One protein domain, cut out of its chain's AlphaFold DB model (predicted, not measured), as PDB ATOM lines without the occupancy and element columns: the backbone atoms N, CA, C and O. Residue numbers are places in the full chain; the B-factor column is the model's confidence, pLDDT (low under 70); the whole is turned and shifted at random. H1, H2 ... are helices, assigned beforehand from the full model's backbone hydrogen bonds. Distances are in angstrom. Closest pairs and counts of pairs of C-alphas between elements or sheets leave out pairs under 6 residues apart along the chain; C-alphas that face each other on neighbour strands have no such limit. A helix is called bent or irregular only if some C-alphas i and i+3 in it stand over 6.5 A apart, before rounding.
ATOM      1  N   MET A  10     467.765 428.829 396.168       87.19
ATOM      2  CA  MET A  10     467.732 429.717 394.997       87.19
ATOM      3  C   MET A  10     468.700 429.288 393.885       87.19
ATOM      4  O   MET A  10     468.454 429.507 392.698       87.19
ATOM      5  N   ILE A  11     469.832 428.689 394.257       89.19
ATOM      6  CA  ILE A  11     470.779 428.132 393.289       89.19
ATOM      7  C   ILE A  11     470.199 426.879 392.629       89.19
ATOM      8  O   ILE A  11     470.333 426.738 391.415       89.19
ATOM      9  N   ALA A  12     469.536 426.003 393.389       88.31
ATOM     10  CA  ALA A  12     468.822 424.853 392.839       88.31
ATOM     11  C   ALA A  12     467.713 425.295 391.868       88.31
ATOM     12  O   ALA A  12     467.713 424.839 390.725       88.31
ATOM     13  N   ASP A  13     466.897 426.278 392.256       88.06
ATOM     14  CA  ASP A  13     465.867 426.893 391.408       88.06
ATOM     15  C   ASP A  13     466.451 427.404 390.080       88.06
ATOM     16  O   ASP A  13     465.903 427.192 388.999       88.06
ATOM     17  N   THR A  14     467.617 428.057 390.147       88.00
ATOM     18  CA  THR A  14     468.314 428.572 388.960       88.00
ATOM     19  C   THR A  14     468.825 427.441 388.063       88.00
ATOM     20  O   THR A  14     468.792 427.564 386.838       88.00
ATOM     21  N   ILE A  15     469.299 426.334 388.647       90.25
ATOM     22  CA  ILE A  15     469.755 425.153 387.899       90.25
ATOM     23  C   ILE A  15     468.583 424.520 387.145       90.25
ATOM     24  O   ILE A  15     468.730 424.204 385.966       90.25
ATOM     25  N   GLU A  16     467.430 424.370 387.792       89.38
ATOM     26  CA  GLU A  16     466.221 423.808 387.184       89.38
ATOM     27  C   GLU A  16     465.666 424.718 386.088       89.38
ATOM     28  O   GLU A  16     465.366 424.258 384.985       89.38
ATOM     29  N   TYR A  17     465.617 426.030 386.335       87.94
ATOM     30  CA  TYR A  17     465.221 427.008 385.325       87.94
ATOM     31  C   TYR A  17     466.143 426.972 384.096       87.94
ATOM     32  O   TYR A  17     465.673 427.021 382.955       87.94
ATOM     33  N   ALA A  18     467.458 426.857 384.305       88.75
ATOM     34  CA  ALA A  18     468.426 426.730 383.221       88.75
ATOM     35  C   ALA A  18     468.270 425.403 382.460       88.75
ATOM     36  O   ALA A  18     468.313 425.405 381.228       88.75
ATOM     37  N   GLU A  19     468.048 424.284 383.158       90.75
ATOM     38  CA  GLU A  19     467.777 422.971 382.552       90.75
ATOM     39  C   GLU A  19     466.513 423.019 381.688       90.75
ATOM     40  O   GLU A  19     466.527 422.543 380.555       90.75
ATOM     41  N   TYR A  20     465.454 423.678 382.162       87.94
ATOM     42  CA  TYR A  20     464.199 423.816 381.426       87.94
ATOM     43  C   TYR A  20     464.368 424.515 380.068       87.94
ATOM     44  O   TYR A  20     463.811 424.047 379.070       87.94
ATOM     45  N   HIS A  21     465.170 425.586 380.014       86.88
ATOM     46  CA  HIS A  21     465.405 426.366 378.790       86.88
ATOM     47  C   HIS A  21     466.472 425.758 377.875       86.88
ATOM     48  O   HIS A  21     466.368 425.854 376.655       86.88
ATOM     49  N   THR A  22     467.521 425.160 378.444       87.88
ATOM     50  CA  THR A  22     468.682 424.679 377.674       87.88
ATOM     51  C   THR A  22     468.649 423.180 377.384       87.88
ATOM     52  O   THR A  22     469.468 422.701 376.601       87.88
ATOM     53  N   ASN A  23     467.734 422.435 378.018       85.31
ATOM     54  CA  ASN A  23     467.700 420.968 378.067       85.31
ATOM     55  C   ASN A  23     469.017 420.326 378.550       85.31
ATOM     56  O   ASN A  23     469.251 419.141 378.329       85.31
ATOM     57  N   LYS A  24     469.899 421.092 379.208       86.81
ATOM     58  CA  LYS A  24     471.178 420.616 379.739       86.81
ATOM     59  C   LYS A  24     471.270 420.938 381.219       86.81
ATOM     60  O   LYS A  24     471.137 422.088 381.632       86.81
ATOM     61  N   ARG A  25     471.563 419.924 382.031       86.75
ATOM     62  CA  ARG A  25     471.760 420.111 383.468       86.75
ATOM     63  C   ARG A  25     473.184 420.588 383.754       86.75
ATOM     64  O   ARG A  25     474.117 419.797 383.842       86.75
ATOM     65  N   CYS A  26     473.356 421.894 383.941       87.19
ATOM     66  CA  CYS A  26     474.661 422.528 384.163       87.19
ATOM     67  C   CYS A  26     475.001 422.767 385.649       87.19
ATOM     68  O   CYS A  26     475.648 423.755 385.989       87.19
ATOM     69  N   ALA A  27     474.605 421.858 386.549       89.94
ATOM     70  CA  ALA A  27     474.770 422.035 387.998       89.94
ATOM     71  C   ALA A  27     476.232 422.288 388.424       89.94
ATOM     72  O   ALA A  27     476.505 423.202 389.200       89.94
ATOM     73  N   ALA A  28     477.187 421.524 387.879       90.44
ATOM     74  CA  ALA A  28     478.609 421.666 388.211       90.44
ATOM     75  C   ALA A  28     479.181 423.044 387.830       90.44
ATOM     76  O   ALA A  28     480.013 423.599 388.550       90.44
ATOM     77  N   ILE A  29     478.710 423.625 386.723       92.12
ATOM     78  CA  ILE A  29     479.119 424.961 386.270       92.12
ATOM     79  C   ILE A  29     478.586 426.022 387.241       92.12
ATOM     80  O   ILE A  29     479.334 426.896 387.671       92.12
ATOM     81  N   THR A  30     477.328 425.903 387.671       90.50
ATOM     82  CA  THR A  30     476.728 426.837 388.634       90.50
ATOM     83  C   THR A  30     477.433 426.789 389.996       90.50
ATOM     84  O   THR A  30     477.828 427.828 390.526       90.50
ATOM     85  N   PHE A  31     477.667 425.593 390.549       89.25
ATOM     86  CA  PHE A  31     478.338 425.441 391.849       89.25
ATOM     87  C   PHE A  31     479.816 425.859 391.818       89.25
ATOM     88  O   PHE A  31     480.313 426.479 392.767       89.25
ATOM     89  N   SER A  32     480.530 425.559 390.729       93.62
ATOM     90  CA  SER A  32     481.908 426.034 390.558       93.62
ATOM     91  C   SER A  32     481.961 427.557 390.433       93.62
ATOM     92  O   SER A  32     482.795 428.176 391.092       93.62
ATOM     93  N   GLY A  33     481.023 428.175 389.707       92.81
ATOM     94  CA  GLY A  33     480.880 429.630 389.620       92.81
ATOM     95  C   GLY A  33     480.621 430.293 390.978       92.81
ATOM     96  O   GLY A  33     481.270 431.288 391.312       92.81
ATOM     97  N   GLN A  34     479.747 429.711 391.806       89.62
ATOM     98  CA  GLN A  34     479.509 430.174 393.179       89.62
ATOM     99  C   GLN A  34     480.801 430.136 394.010       89.62
ATOM    100  O   GLN A  34     481.179 431.129 394.637       89.62
ATOM    101  N   THR A  35     481.505 429.002 393.992       91.88
ATOM    102  CA  THR A  35     482.746 428.818 394.761       91.88
ATOM    103  C   THR A  35     483.849 429.758 394.286       91.88
ATOM    104  O   THR A  35     484.553 430.363 395.099       91.88
ATOM    105  N   PHE A  36     483.994 429.905 392.970       95.25
ATOM    106  CA  PHE A  36     484.944 430.817 392.349       95.25
ATOM    107  C   PHE A  36     484.682 432.262 392.778       95.25
ATOM    108  O   PHE A  36     485.593 432.927 393.267       95.25
ATOM    109  N   THR A  37     483.431 432.716 392.686       93.56
ATOM    110  CA  THR A  37     483.038 434.075 393.080       93.56
ATOM    111  C   THR A  37     483.334 434.328 394.556       93.56
ATOM    112  O   THR A  37     483.867 435.382 394.905       93.56
ATOM    113  N   GLY A  38     483.074 433.345 395.424       92.25
ATOM    114  CA  GLY A  38     483.410 433.421 396.846       92.25
ATOM    115  C   GLY A  38     484.911 433.599 397.088       92.25
ATOM    116  O   GLY A  38     485.323 434.534 397.773       92.25
ATOM    117  N   LYS A  39     485.746 432.752 396.472       94.94
ATOM    118  CA  LYS A  39     487.212 432.851 396.587       94.94
ATOM    119  C   LYS A  39     487.747 434.165 396.027       94.94
ATOM    120  O   LYS A  39     488.589 434.796 396.660       94.94
ATOM    121  N   MET A  40     487.237 434.593 394.876       96.31
ATOM    122  CA  MET A  40     487.610 435.857 394.249       96.31
ATOM    123  C   MET A  40     487.271 437.043 395.158       96.31
ATOM    124  O   MET A  40     488.111 437.911 395.362       96.31
ATOM    125  N   SER A  41     486.083 437.043 395.768       93.69
ATOM    126  CA  SER A  41     485.651 438.098 396.693       93.69
ATOM    127  C   SER A  41     486.578 438.212 397.901       93.69
ATOM    128  O   SER A  41     486.962 439.314 398.279       93.69
ATOM    129  N   VAL A  42     486.988 437.077 398.477       94.12
ATOM    130  CA  VAL A  42     487.931 437.054 399.605       94.12
ATOM    131  C   VAL A  42     489.324 437.521 399.176       94.12
ATOM    132  O   VAL A  42     489.932 438.320 399.882       94.12
ATOM    133  N   ALA A  43     489.821 437.070 398.022       95.25
ATOM    134  CA  ALA A  43     491.135 437.464 397.517       95.25
ATOM    135  C   ALA A  43     491.209 438.973 397.235       95.25
ATOM    136  O   ALA A  43     492.125 439.655 397.696       95.25
ATOM    137  N   VAL A  44     490.208 439.502 396.528       95.50
ATOM    138  CA  VAL A  44     490.107 440.929 396.210       95.50
ATOM    139  C   VAL A  44     489.896 441.746 397.485       95.50
ATOM    140  O   VAL A  44     490.613 442.716 397.709       95.50
ATOM    141  N   GLY A  45     488.970 441.340 398.359       92.75
ATOM    142  CA  GLY A  45     488.691 442.041 399.615       92.75
ATOM    143  C   GLY A  45     489.900 442.090 400.551       92.75
ATOM    144  O   GLY A  45     490.223 443.152 401.079       92.75
ATOM    145  N   GLY A  46     490.613 440.972 400.703       92.12
ATOM    146  CA  GLY A  46     491.825 440.899 401.518       92.12
ATOM    147  C   GLY A  46     492.944 441.805 401.001       92.12
ATOM    148  O   GLY A  46     493.561 442.523 401.787       92.12
ATOM    149  N   GLY A  47     493.169 441.833 399.683       92.50
ATOM    150  CA  GLY A  47     494.161 442.725 399.071       92.50
ATOM    151  C   GLY A  47     493.798 444.207 399.210       92.50
ATOM    152  O   GLY A  47     494.643 445.027 399.568       92.50
ATOM    153  N   LEU A  48     492.528 444.551 398.981       94.25
ATOM    154  CA  LEU A  48     492.045 445.932 399.076       94.25
ATOM    155  C   LEU A  48     492.048 446.468 400.510       94.25
ATOM    156  O   LEU A  48     492.292 447.656 400.701       94.25
ATOM    157  N   ILE A  49     491.824 445.614 401.513       93.62
ATOM    158  CA  ILE A  49     491.861 446.008 402.928       93.62
ATOM    159  C   ILE A  49     493.219 446.599 403.313       93.62
ATOM    160  O   ILE A  49     493.257 447.639 403.966       93.62
ATOM    161  N   GLY A  50     494.326 445.986 402.885       91.56
ATOM    162  CA  GLY A  50     495.665 446.492 403.197       91.56
ATOM    163  C   GLY A  50     495.896 447.890 402.623       91.56
ATOM    164  O   GLY A  50     496.288 448.804 403.345       91.56
ATOM    165  N   VAL A  51     495.559 448.072 401.343       93.75
ATOM    166  CA  VAL A  51     495.651 449.373 400.663       93.75
ATOM    167  C   VAL A  51     494.762 450.410 401.352       93.75
ATOM    168  O   VAL A  51     495.207 451.524 401.613       93.75
ATOM    169  N   PHE A  52     493.530 450.042 401.702       94.19
ATOM    170  CA  PHE A  52     492.593 450.928 402.387       94.19
ATOM    171  C   PHE A  52     493.125 451.402 403.746       94.19
ATOM    172  O   PHE A  52     493.087 452.598 404.029       94.19
ATOM    173  N   LEU A  53     493.681 450.495 404.556       93.56
ATOM    174  CA  LEU A  53     494.269 450.840 405.853       93.56
ATOM    175  C   LEU A  53     495.469 451.785 405.709       93.56
ATOM    176  O   LEU A  53     495.599 452.734 406.481       93.56
ATOM    177  N   THR A  54     496.316 451.576 404.697       92.56
ATOM    178  CA  THR A  54     497.420 452.500 404.396       92.56
ATOM    179  C   THR A  54     496.905 453.877 403.970       92.56
ATOM    180  O   THR A  54     497.425 454.885 404.438       92.56
ATOM    181  N   LEU A  55     495.861 453.938 403.138       92.12
ATOM    182  CA  LEU A  55     495.286 455.199 402.654       92.12
ATOM    183  C   LEU A  55     494.673 456.050 403.770       92.12
ATOM    184  O   LEU A  55     494.818 457.270 403.746       92.12
ATOM    185  N   ILE A  56     494.014 455.431 404.754       93.00
ATOM    186  CA  ILE A  56     493.453 456.171 405.897       93.00
ATOM    187  C   ILE A  56     494.516 456.556 406.937       93.00
ATOM    188  O   ILE A  56     494.191 457.264 407.886       93.00
ATOM    189  N   GLY A  57     495.768 456.114 406.769       90.38
ATOM    190  CA  GLY A  57     496.870 456.405 407.688       90.38
ATOM    191  C   GLY A  57     496.829 455.582 408.977       90.38
ATOM    192  O   GLY A  57     497.267 456.060 410.020       90.38
ATOM    193  N   TYR A  58     496.283 454.363 408.927       92.94
ATOM    194  CA  TYR A  58     496.206 453.487 410.094       92.94
ATOM    195  C   TYR A  58     497.605 453.087 410.587       92.94
ATOM    196  O   TYR A  58     498.404 452.541 409.822       92.94
ATOM    197  N   VAL A  59     497.885 453.312 411.878       91.25
ATOM    198  CA  VAL A  59     499.162 452.943 412.515       91.25
ATOM    199  C   VAL A  59     498.957 451.741 413.441       91.25
ATOM    200  O   VAL A  59     498.347 451.892 414.499       91.25
ATOM    201  N   PRO A  60     499.466 450.546 413.107       87.56
ATOM    202  CA  PRO A  60     499.337 449.378 413.975       87.56
ATOM    203  C   PRO A  60     499.939 449.630 415.365       87.56
ATOM    204  O   PRO A  60     500.990 450.257 415.484       87.56
ATOM    205  N   GLN A  61     499.297 449.113 416.417       87.56
ATOM    206  CA  GLN A  61     499.788 449.159 417.804       87.56
ATOM    207  C   GLN A  61     500.026 450.558 418.417       87.56
ATOM    208  O   GLN A  61     500.621 450.657 419.490       87.56
ATOM    209  N   ALA A  62     499.544 451.639 417.798       87.38
ATOM    210  CA  ALA A  62     499.604 452.966 418.410       87.38
ATOM    211  C   ALA A  62     498.742 453.039 419.687       87.38
ATOM    212  O   ALA A  62     497.655 452.463 419.744       87.38
ATOM    213  N   ALA A  63     499.204 453.790 420.696       85.69
ATOM    214  CA  ALA A  63     498.471 453.993 421.952       85.69
ATOM    215  C   ALA A  63     497.120 454.708 421.746       85.69
ATOM    216  O   ALA A  63     496.175 454.487 422.501       85.69
ATOM    217  N   SER A  64     497.018 455.542 420.708       87.44
ATOM    218  CA  SER A  64     495.779 456.162 420.242       87.44
ATOM    219  C   SER A  64     495.813 456.348 418.722       87.44
ATOM    220  O   SER A  64     496.873 456.559 418.133       87.44
ATOM    221  N   GLN A  65     494.647 456.244 418.080       90.00
ATOM    222  CA  GLN A  65     494.456 456.562 416.660       90.00
ATOM    223  C   GLN A  65     493.894 457.977 416.522       90.00
ATOM    224  O   GLN A  65     493.213 458.464 417.426       90.00
ATOM    225  N   SER A  66     494.132 458.622 415.379       92.25
ATOM    226  CA  SER A  66     493.470 459.890 415.074       92.25
ATOM    227  C   SER A  66     491.969 459.685 414.841       92.25
ATOM    228  O   SER A  66     491.513 458.626 414.403       92.25
ATOM    229  N   GLU A  67     491.188 460.735 415.085       92.44
ATOM    230  CA  GLU A  67     489.743 460.724 414.843       92.44
ATOM    231  C   GLU A  67     489.404 460.456 413.363       92.44
ATOM    232  O   GLU A  67     488.433 459.765 413.056       92.44
ATOM    233  N   SER A  68     490.248 460.916 412.429       91.56
ATOM    234  CA  SER A  68     490.068 460.647 410.997       91.56
ATOM    235  C   SER A  68     490.184 459.158 410.662       91.56
ATOM    236  O   SER A  68     489.395 458.653 409.866       91.56
ATOM    237  N   VAL A  69     491.133 458.446 411.283       93.75
ATOM    238  CA  VAL A  69     491.314 456.998 411.097       93.75
ATOM    239  C   VAL A  69     490.107 456.244 411.648       93.75
ATOM    240  O   VAL A  69     489.602 455.342 410.984       93.75
ATOM    241  N   LEU A  70     489.602 456.636 412.823       93.94
ATOM    242  CA  LEU A  70     488.413 456.023 413.428       93.94
ATOM    243  C   LEU A  70     487.170 456.193 412.544       93.94
ATOM    244  O   LEU A  70     486.455 455.221 412.301       93.94
ATOM    245  N   ASN A  71     486.955 457.393 411.999       94.38
ATOM    246  CA  ASN A  71     485.863 457.655 411.060       94.38
ATOM    247  C   ASN A  71     486.023 456.860 409.754       94.38
ATOM    248  O   ASN A  71     485.049 456.298 409.250       94.38
ATOM    249  N   GLY A  72     487.248 456.752 409.228       93.31
ATOM    250  CA  GLY A  72     487.549 455.913 408.067       93.31
ATOM    251  C   GLY A  72     487.245 454.433 408.320       93.31
ATOM    252  O   GLY A  72     486.637 453.768 407.480       93.31
ATOM    253  N   LEU A  73     487.591 453.928 409.505       94.38
ATOM    254  CA  LEU A  73     487.307 452.553 409.911       94.38
ATOM    255  C   LEU A  73     485.798 452.302 410.043       94.38
ATOM    256  O   LEU A  73     485.290 451.308 409.526       94.38
ATOM    257  N   PHE A  74     485.072 453.224 410.684       94.38
ATOM    258  CA  PHE A  74     483.615 453.164 410.799       94.38
ATOM    259  C   PHE A  74     482.949 453.136 409.419       94.38
ATOM    260  O   PHE A  74     482.057 452.322 409.169       94.38
ATOM    261  N   PHE A  75     483.421 453.966 408.486       93.75
ATOM    262  CA  PHE A  75     482.926 453.954 407.116       93.75
ATOM    263  C   PHE A  75     483.183 452.607 406.423       93.75
ATOM    264  O   PHE A  75     482.262 452.027 405.847       93.75
ATOM    265  N   GLY A  76     484.407 452.080 406.509       92.38
ATOM    266  CA  GLY A  76     484.796 450.835 405.840       92.38
ATOM    267  C   GLY A  76     484.124 449.578 406.404       92.38
ATOM    268  O   GLY A  76     483.795 448.672 405.642       92.38
ATOM    269  N   ILE A  77     483.891 449.521 407.719       92.19
ATOM    270  CA  ILE A  77     483.328 448.341 408.397       92.19
ATOM    271  C   ILE A  77     481.798 448.385 408.450       92.19
ATOM    272  O   ILE A  77     481.158 447.343 408.325       92.19
ATOM    273  N   CYS A  78     481.195 449.563 408.624       93.94
ATOM    274  CA  CYS A  78     479.750 449.684 408.826       93.94
ATOM    275  C   CYS A  78     479.036 450.204 407.579       93.94
ATOM    276  O   CYS A  78     478.131 449.545 407.062       93.94
ATOM    277  N   LEU A  79     479.429 451.381 407.081       94.62
ATOM    278  CA  LEU A  79     478.693 452.043 406.000       94.62
ATOM    279  C   LEU A  79     478.862 451.315 404.668       94.62
ATOM    280  O   LEU A  79     477.871 451.072 403.983       94.62
ATOM    281  N   LEU A  80     480.081 450.913 404.314       93.69
ATOM    282  CA  LEU A  80     480.344 450.236 403.045       93.69
ATOM    283  C   LEU A  80     479.565 448.902 402.920       93.69
ATOM    284  O   LEU A  80     478.863 448.730 401.917       93.69
ATOM    285  N   PRO A  81     479.562 447.987 403.917       93.06
ATOM    286  CA  PRO A  81     478.712 446.793 403.865       93.06
ATOM    287  C   PRO A  81     477.210 447.096 403.920       93.06
ATOM    288  O   PRO A  81     476.421 446.367 403.310       93.06
ATOM    289  N   ALA A  82     476.794 448.169 404.603       95.75
ATOM    290  CA  ALA A  82     475.398 448.603 404.608       95.75
ATOM    291  C   ALA A  82     474.944 449.027 403.202       95.75
ATOM    292  O   ALA A  82     473.917 448.548 402.721       95.75
ATOM    293  N   PHE A  83     475.743 449.831 402.493       96.12
ATOM    294  CA  PHE A  83     475.482 450.184 401.095       96.12
ATOM    295  C   PHE A  83     475.437 448.950 400.188       96.12
ATOM    296  O   PHE A  83     474.500 448.804 399.402       96.12
ATOM    297  N   GLY A  84     476.385 448.018 400.333       94.25
ATOM    298  CA  GLY A  84     476.361 446.754 399.588       94.25
ATOM    299  C   GLY A  84     475.086 445.939 399.842       94.25
ATOM    300  O   GLY A  84     474.508 445.365 398.917       94.25
ATOM    301  N   SER A  85     474.591 445.948 401.080       93.38
ATOM    302  CA  SER A  85     473.343 445.277 401.460       93.38
ATOM    303  C   SER A  85     472.105 445.951 400.860       93.38
ATOM    304  O   SER A  85     471.186 445.253 400.433       93.38
ATOM    305  N   LEU A  86     472.090 447.283 400.759       95.81
ATOM    306  CA  LEU A  86     471.018 448.024 400.083       95.81
ATOM    307  C   LEU A  86     470.982 447.729 398.581       95.81
ATOM    308  O   LEU A  86     469.911 447.483 398.029       95.81
ATOM    309  N   ILE A  87     472.146 447.673 397.927       95.06
ATOM    310  CA  ILE A  87     472.241 447.287 396.513       95.06
ATOM    311  C   ILE A  87     471.716 445.862 396.323       95.06
ATOM    312  O   ILE A  87     470.886 445.621 395.447       95.06
ATOM    313  N   ARG A  88     472.136 444.921 397.183       90.81
ATOM    314  CA  ARG A  88     471.627 443.542 397.173       90.81
ATOM    315  C   ARG A  88     470.104 443.506 397.308       90.81
ATOM    316  O   ARG A  88     469.456 442.778 396.564       90.81
ATOM    317  N   MET A  89     469.540 444.273 398.238       92.00
ATOM    318  CA  MET A  89     468.092 444.360 398.441       92.00
ATOM    319  C   MET A  89     467.383 444.892 397.189       92.00
ATOM    320  O   MET A  89     466.381 444.319 396.761       92.00
ATOM    321  N   GLY A  90     467.946 445.919 396.547       93.19
ATOM    322  CA  GLY A  90     467.459 446.444 395.273       93.19
ATOM    323  C   GLY A  90     467.462 445.393 394.160       93.19
ATOM    324  O   GLY A  90     466.444 445.209 393.494       93.19
ATOM    325  N   CYS A  91     468.553 444.644 393.993       89.50
ATOM    326  CA  CYS A  91     468.621 443.552 393.017       89.50
ATOM    327  C   CYS A  91     467.602 442.443 393.319       89.50
ATOM    328  O   CYS A  91     466.931 441.957 392.410       89.50
ATOM    329  N   MET A  92     467.441 442.083 394.594       86.75
ATOM    330  CA  MET A  92     466.493 441.056 395.025       86.75
ATOM    331  C   MET A  92     465.034 441.472 394.802       86.75
ATOM    332  O   MET A  92     464.200 440.618 394.531       86.75
ATOM    333  N   SER A  93     464.713 442.771 394.837       83.25
ATOM    334  CA  SER A  93     463.348 443.254 394.563       83.25
ATOM    335  C   SER A  93     462.835 442.910 393.155       83.25
ATOM    336  O   SER A  93     461.631 442.865 392.929       83.25
ATOM    337  N   ARG A  94     463.742 442.637 392.204       81.38
ATOM    338  CA  ARG A  94     463.414 442.191 390.840       81.38
ATOM    339  C   ARG A  94     463.387 440.671 390.680       81.38
ATOM    340  O   ARG A  94     463.098 440.189 389.584       81.38
ATOM    341  N   TYR A  95     463.669 439.916 391.742       78.06
ATOM    342  CA  TYR A  95     463.613 438.461 391.723       78.06
ATOM    343  C   TYR A  95     462.156 438.010 391.590       78.06
ATOM    344  O   TYR A  95     461.362 438.105 392.519       78.06
ATOM    345  N   THR A  96     461.795 437.576 390.386       66.25
ATOM    346  CA  THR A  96     460.413 437.285 389.964       66.25
ATOM    347  C   THR A  96     460.108 435.785 389.932       66.25
ATOM    348  O   THR A  96     459.080 435.370 389.395       66.25
ATOM    349  N   PHE A  97     461.010 434.959 390.468       71.12
ATOM    350  CA  PHE A  97     460.836 433.514 390.524       71.12
ATOM    351  C   PHE A  97     459.932 433.160 391.710       71.12
ATOM    352  O   PHE A  97     460.370 433.150 392.858       71.12
ATOM    353  N   THR A  98     458.646 432.975 391.421       77.81
ATOM    354  CA  THR A  98     457.617 432.580 392.386       77.81
ATOM    355  C   THR A  98     457.563 431.063 392.554       77.81
ATOM    356  O   THR A  98     457.929 430.308 391.653       77.81
ATOM    357  N   GLU A  99     457.054 430.618 393.701       76.19
ATOM    358  CA  GLU A  99     456.904 429.198 394.048       76.19
ATOM    359  C   GLU A  99     456.006 428.439 393.054       76.19
ATOM    360  O   GLU A  99     456.267 427.287 392.720       76.19
ATOM    361  N   GLU A 100     455.018 429.123 392.474       78.81
ATOM    362  CA  GLU A 100     454.158 428.604 391.402       78.81
ATOM    363  C   GLU A 100     454.959 428.238 390.144       78.81
ATOM    364  O   GLU A 100     454.807 427.141 389.606       78.81
ATOM    365  N   LYS A 101     455.863 429.126 389.702       81.25
ATOM    366  CA  LYS A 101     456.733 428.870 388.543       81.25
ATOM    367  C   LYS A 101     457.731 427.758 388.822       81.25
ATOM    368  O   LYS A 101     458.045 426.981 387.925       81.25
ATOM    369  N   HIS A 102     458.237 427.685 390.049       84.00
ATOM    370  CA  HIS A 102     459.109 426.594 390.466       84.00
ATOM    371  C   HIS A 102     458.388 425.243 390.361       84.00
ATOM    372  O   HIS A 102     458.886 424.328 389.707       84.00
ATOM    373  N   ALA A 103     457.181 425.142 390.927       84.69
ATOM    374  CA  ALA A 103     456.376 423.925 390.883       84.69
ATOM    375  C   ALA A 103     456.040 423.496 389.443       84.69
ATOM    376  O   ALA A 103     456.150 422.313 389.114       84.69
ATOM    377  N   GLU A 104     455.693 424.451 388.572       86.94
ATOM    378  CA  GLU A 104     455.436 424.204 387.147       86.94
ATOM    379  C   GLU A 104     456.665 423.610 386.438       86.94
ATOM    380  O   GLU A 104     456.570 422.579 385.771       86.94
ATOM    381  N   ILE A 105     457.842 424.220 386.614       86.94
ATOM    382  CA  ILE A 105     459.084 423.760 385.978       86.94
ATOM    383  C   ILE A 105     459.481 422.369 386.479       86.94
ATOM    384  O   ILE A 105     459.871 421.518 385.675       86.94
ATOM    385  N   CYS A 106     459.345 422.110 387.779       85.69
ATOM    386  CA  CYS A 106     459.621 420.803 388.367       85.69
ATOM    387  C   CYS A 106     458.727 419.702 387.783       85.69
ATOM    388  O   CYS A 106     459.235 418.629 387.446       85.69
ATOM    389  N   ALA A 107     457.431 419.973 387.601       88.19
ATOM    390  CA  ALA A 107     456.510 419.037 386.960       88.19
ATOM    391  C   ALA A 107     456.916 418.756 385.501       88.19
ATOM    392  O   ALA A 107     457.094 417.600 385.119       88.19
ATOM    393  N   LEU A 108     457.186 419.805 384.714       88.25
ATOM    394  CA  LEU A 108     457.601 419.673 383.311       88.25
ATOM    395  C   LEU A 108     458.917 418.895 383.149       88.25
ATOM    396  O   LEU A 108     459.071 418.109 382.214       88.25
ATOM    397  N   LEU A 109     459.885 419.102 384.047       88.31
ATOM    398  CA  LEU A 109     461.146 418.358 384.041       88.31
ATOM    399  C   LEU A 109     460.958 416.893 384.460       88.31
ATOM    400  O   LEU A 109     461.631 416.021 383.907       88.31
ATOM    401  N   ALA A 110     460.061 416.604 385.406       88.44
ATOM    402  CA  ALA A 110     459.734 415.235 385.799       88.44
ATOM    403  C   ALA A 110     459.113 414.453 384.630       88.44
ATOM    404  O   ALA A 110     459.562 413.342 384.340       88.44
ATOM    405  N   ASP A 111     458.179 415.068 383.902       88.25
ATOM    406  CA  ASP A 111     457.551 414.470 382.720       88.25
ATOM    407  C   ASP A 111     458.577 414.201 381.605       88.25
ATOM    408  O   ASP A 111     458.613 413.109 381.034       88.25
ATOM    409  N   ARG A 112     459.494 415.147 381.341       86.19
ATOM    410  CA  ARG A 112     460.585 414.960 380.361       86.19
ATOM    411  C   ARG A 112     461.498 413.783 380.710       86.19
ATOM    412  O   ARG A 112     461.948 413.080 379.810       86.19
ATOM    413  N   ARG A 113     461.775 413.558 381.998       84.62
ATOM    414  CA  ARG A 113     462.618 412.441 382.464       84.62
ATOM    415  C   ARG A 113     461.928 411.089 382.319       84.62
ATOM    416  O   ARG A 113     462.604 410.107 382.050       84.62
TER     417      ARG A 113
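What this domain is: This is residues 10 to 113 of the 133 residues of the protein "Sugar transporter protein" of Raoultella terrigena (UniProt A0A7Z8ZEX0). What shape does the model have? It is a long, narrow, open frame: the long helices H2 and H3 run opposite ways as its two long sides, and the shorter helices H1 and H4 pack on each other at one end. At the other end residues 56 to 66 join H2 to H3. What is it made of? The printed part has 104 residues with four named helices, in the order H1 H2 H3 H4, and no named strand; it is all helix and extended, with a radius of gyration of the C-alphas of 21.5 A and spans of 69 by 26 by 17 A.

Where its parts are: Where do the helices lie? H1 holds residues 10 to 22, beginning at C-alpha 10 at (467.732, 429.717, 394.997). H2 holds residues 27 to 55, 41.7 A long, and H3 residues 67 to 92, 36.3 A long. H4 holds residues 99 to 113, ending at C-alpha 113 at (462.618, 412.441, 382.464). Is any helix bent? No, but H3 has a kink of 26 degrees near residue 74, and it is only just neither bent nor irregular: C-alphas 77 and 80 are 6.4 A apart.

How they stand to each other: What does H1 touch? Its residues 11 to 15 only just touch residues 27 to 30 of H2, with 3 pairs of C-alphas within 8 A, the closest Ile 15 and Ala 27 at 5.9 A; the tilt is steep, 51 degrees, opposite ways. H1 touches H4 at a steep tilt of 50 degrees, the same way, the closest C-alphas being Tyr 20 and Leu 109 at 6.8 A. How do H2 and H3 stand? They are near each other, with 10 pairs of C-alphas within 10 A, the closest at 8.2 A. Are the helix backbones complete? Every O i to N i+4 pair is within hydrogen-bond range in H1 and H4, 23 of 25 in H2 and 20 of 22 in H3.

The domain as a whole: How long is it? The two C-alphas farthest apart, of Ala 63 and Asp 111, are 69.1 A apart. Which stretches stand free? Residues 35 to 48 of H2 do, and residues 77 to 96, of which 77 to 92 belong to H3. Are there cuts, long links or weak places? The printed part has no cut, H2 to H3 is a long link of 11 residues, and residue 96 is under 70 in pLDDT.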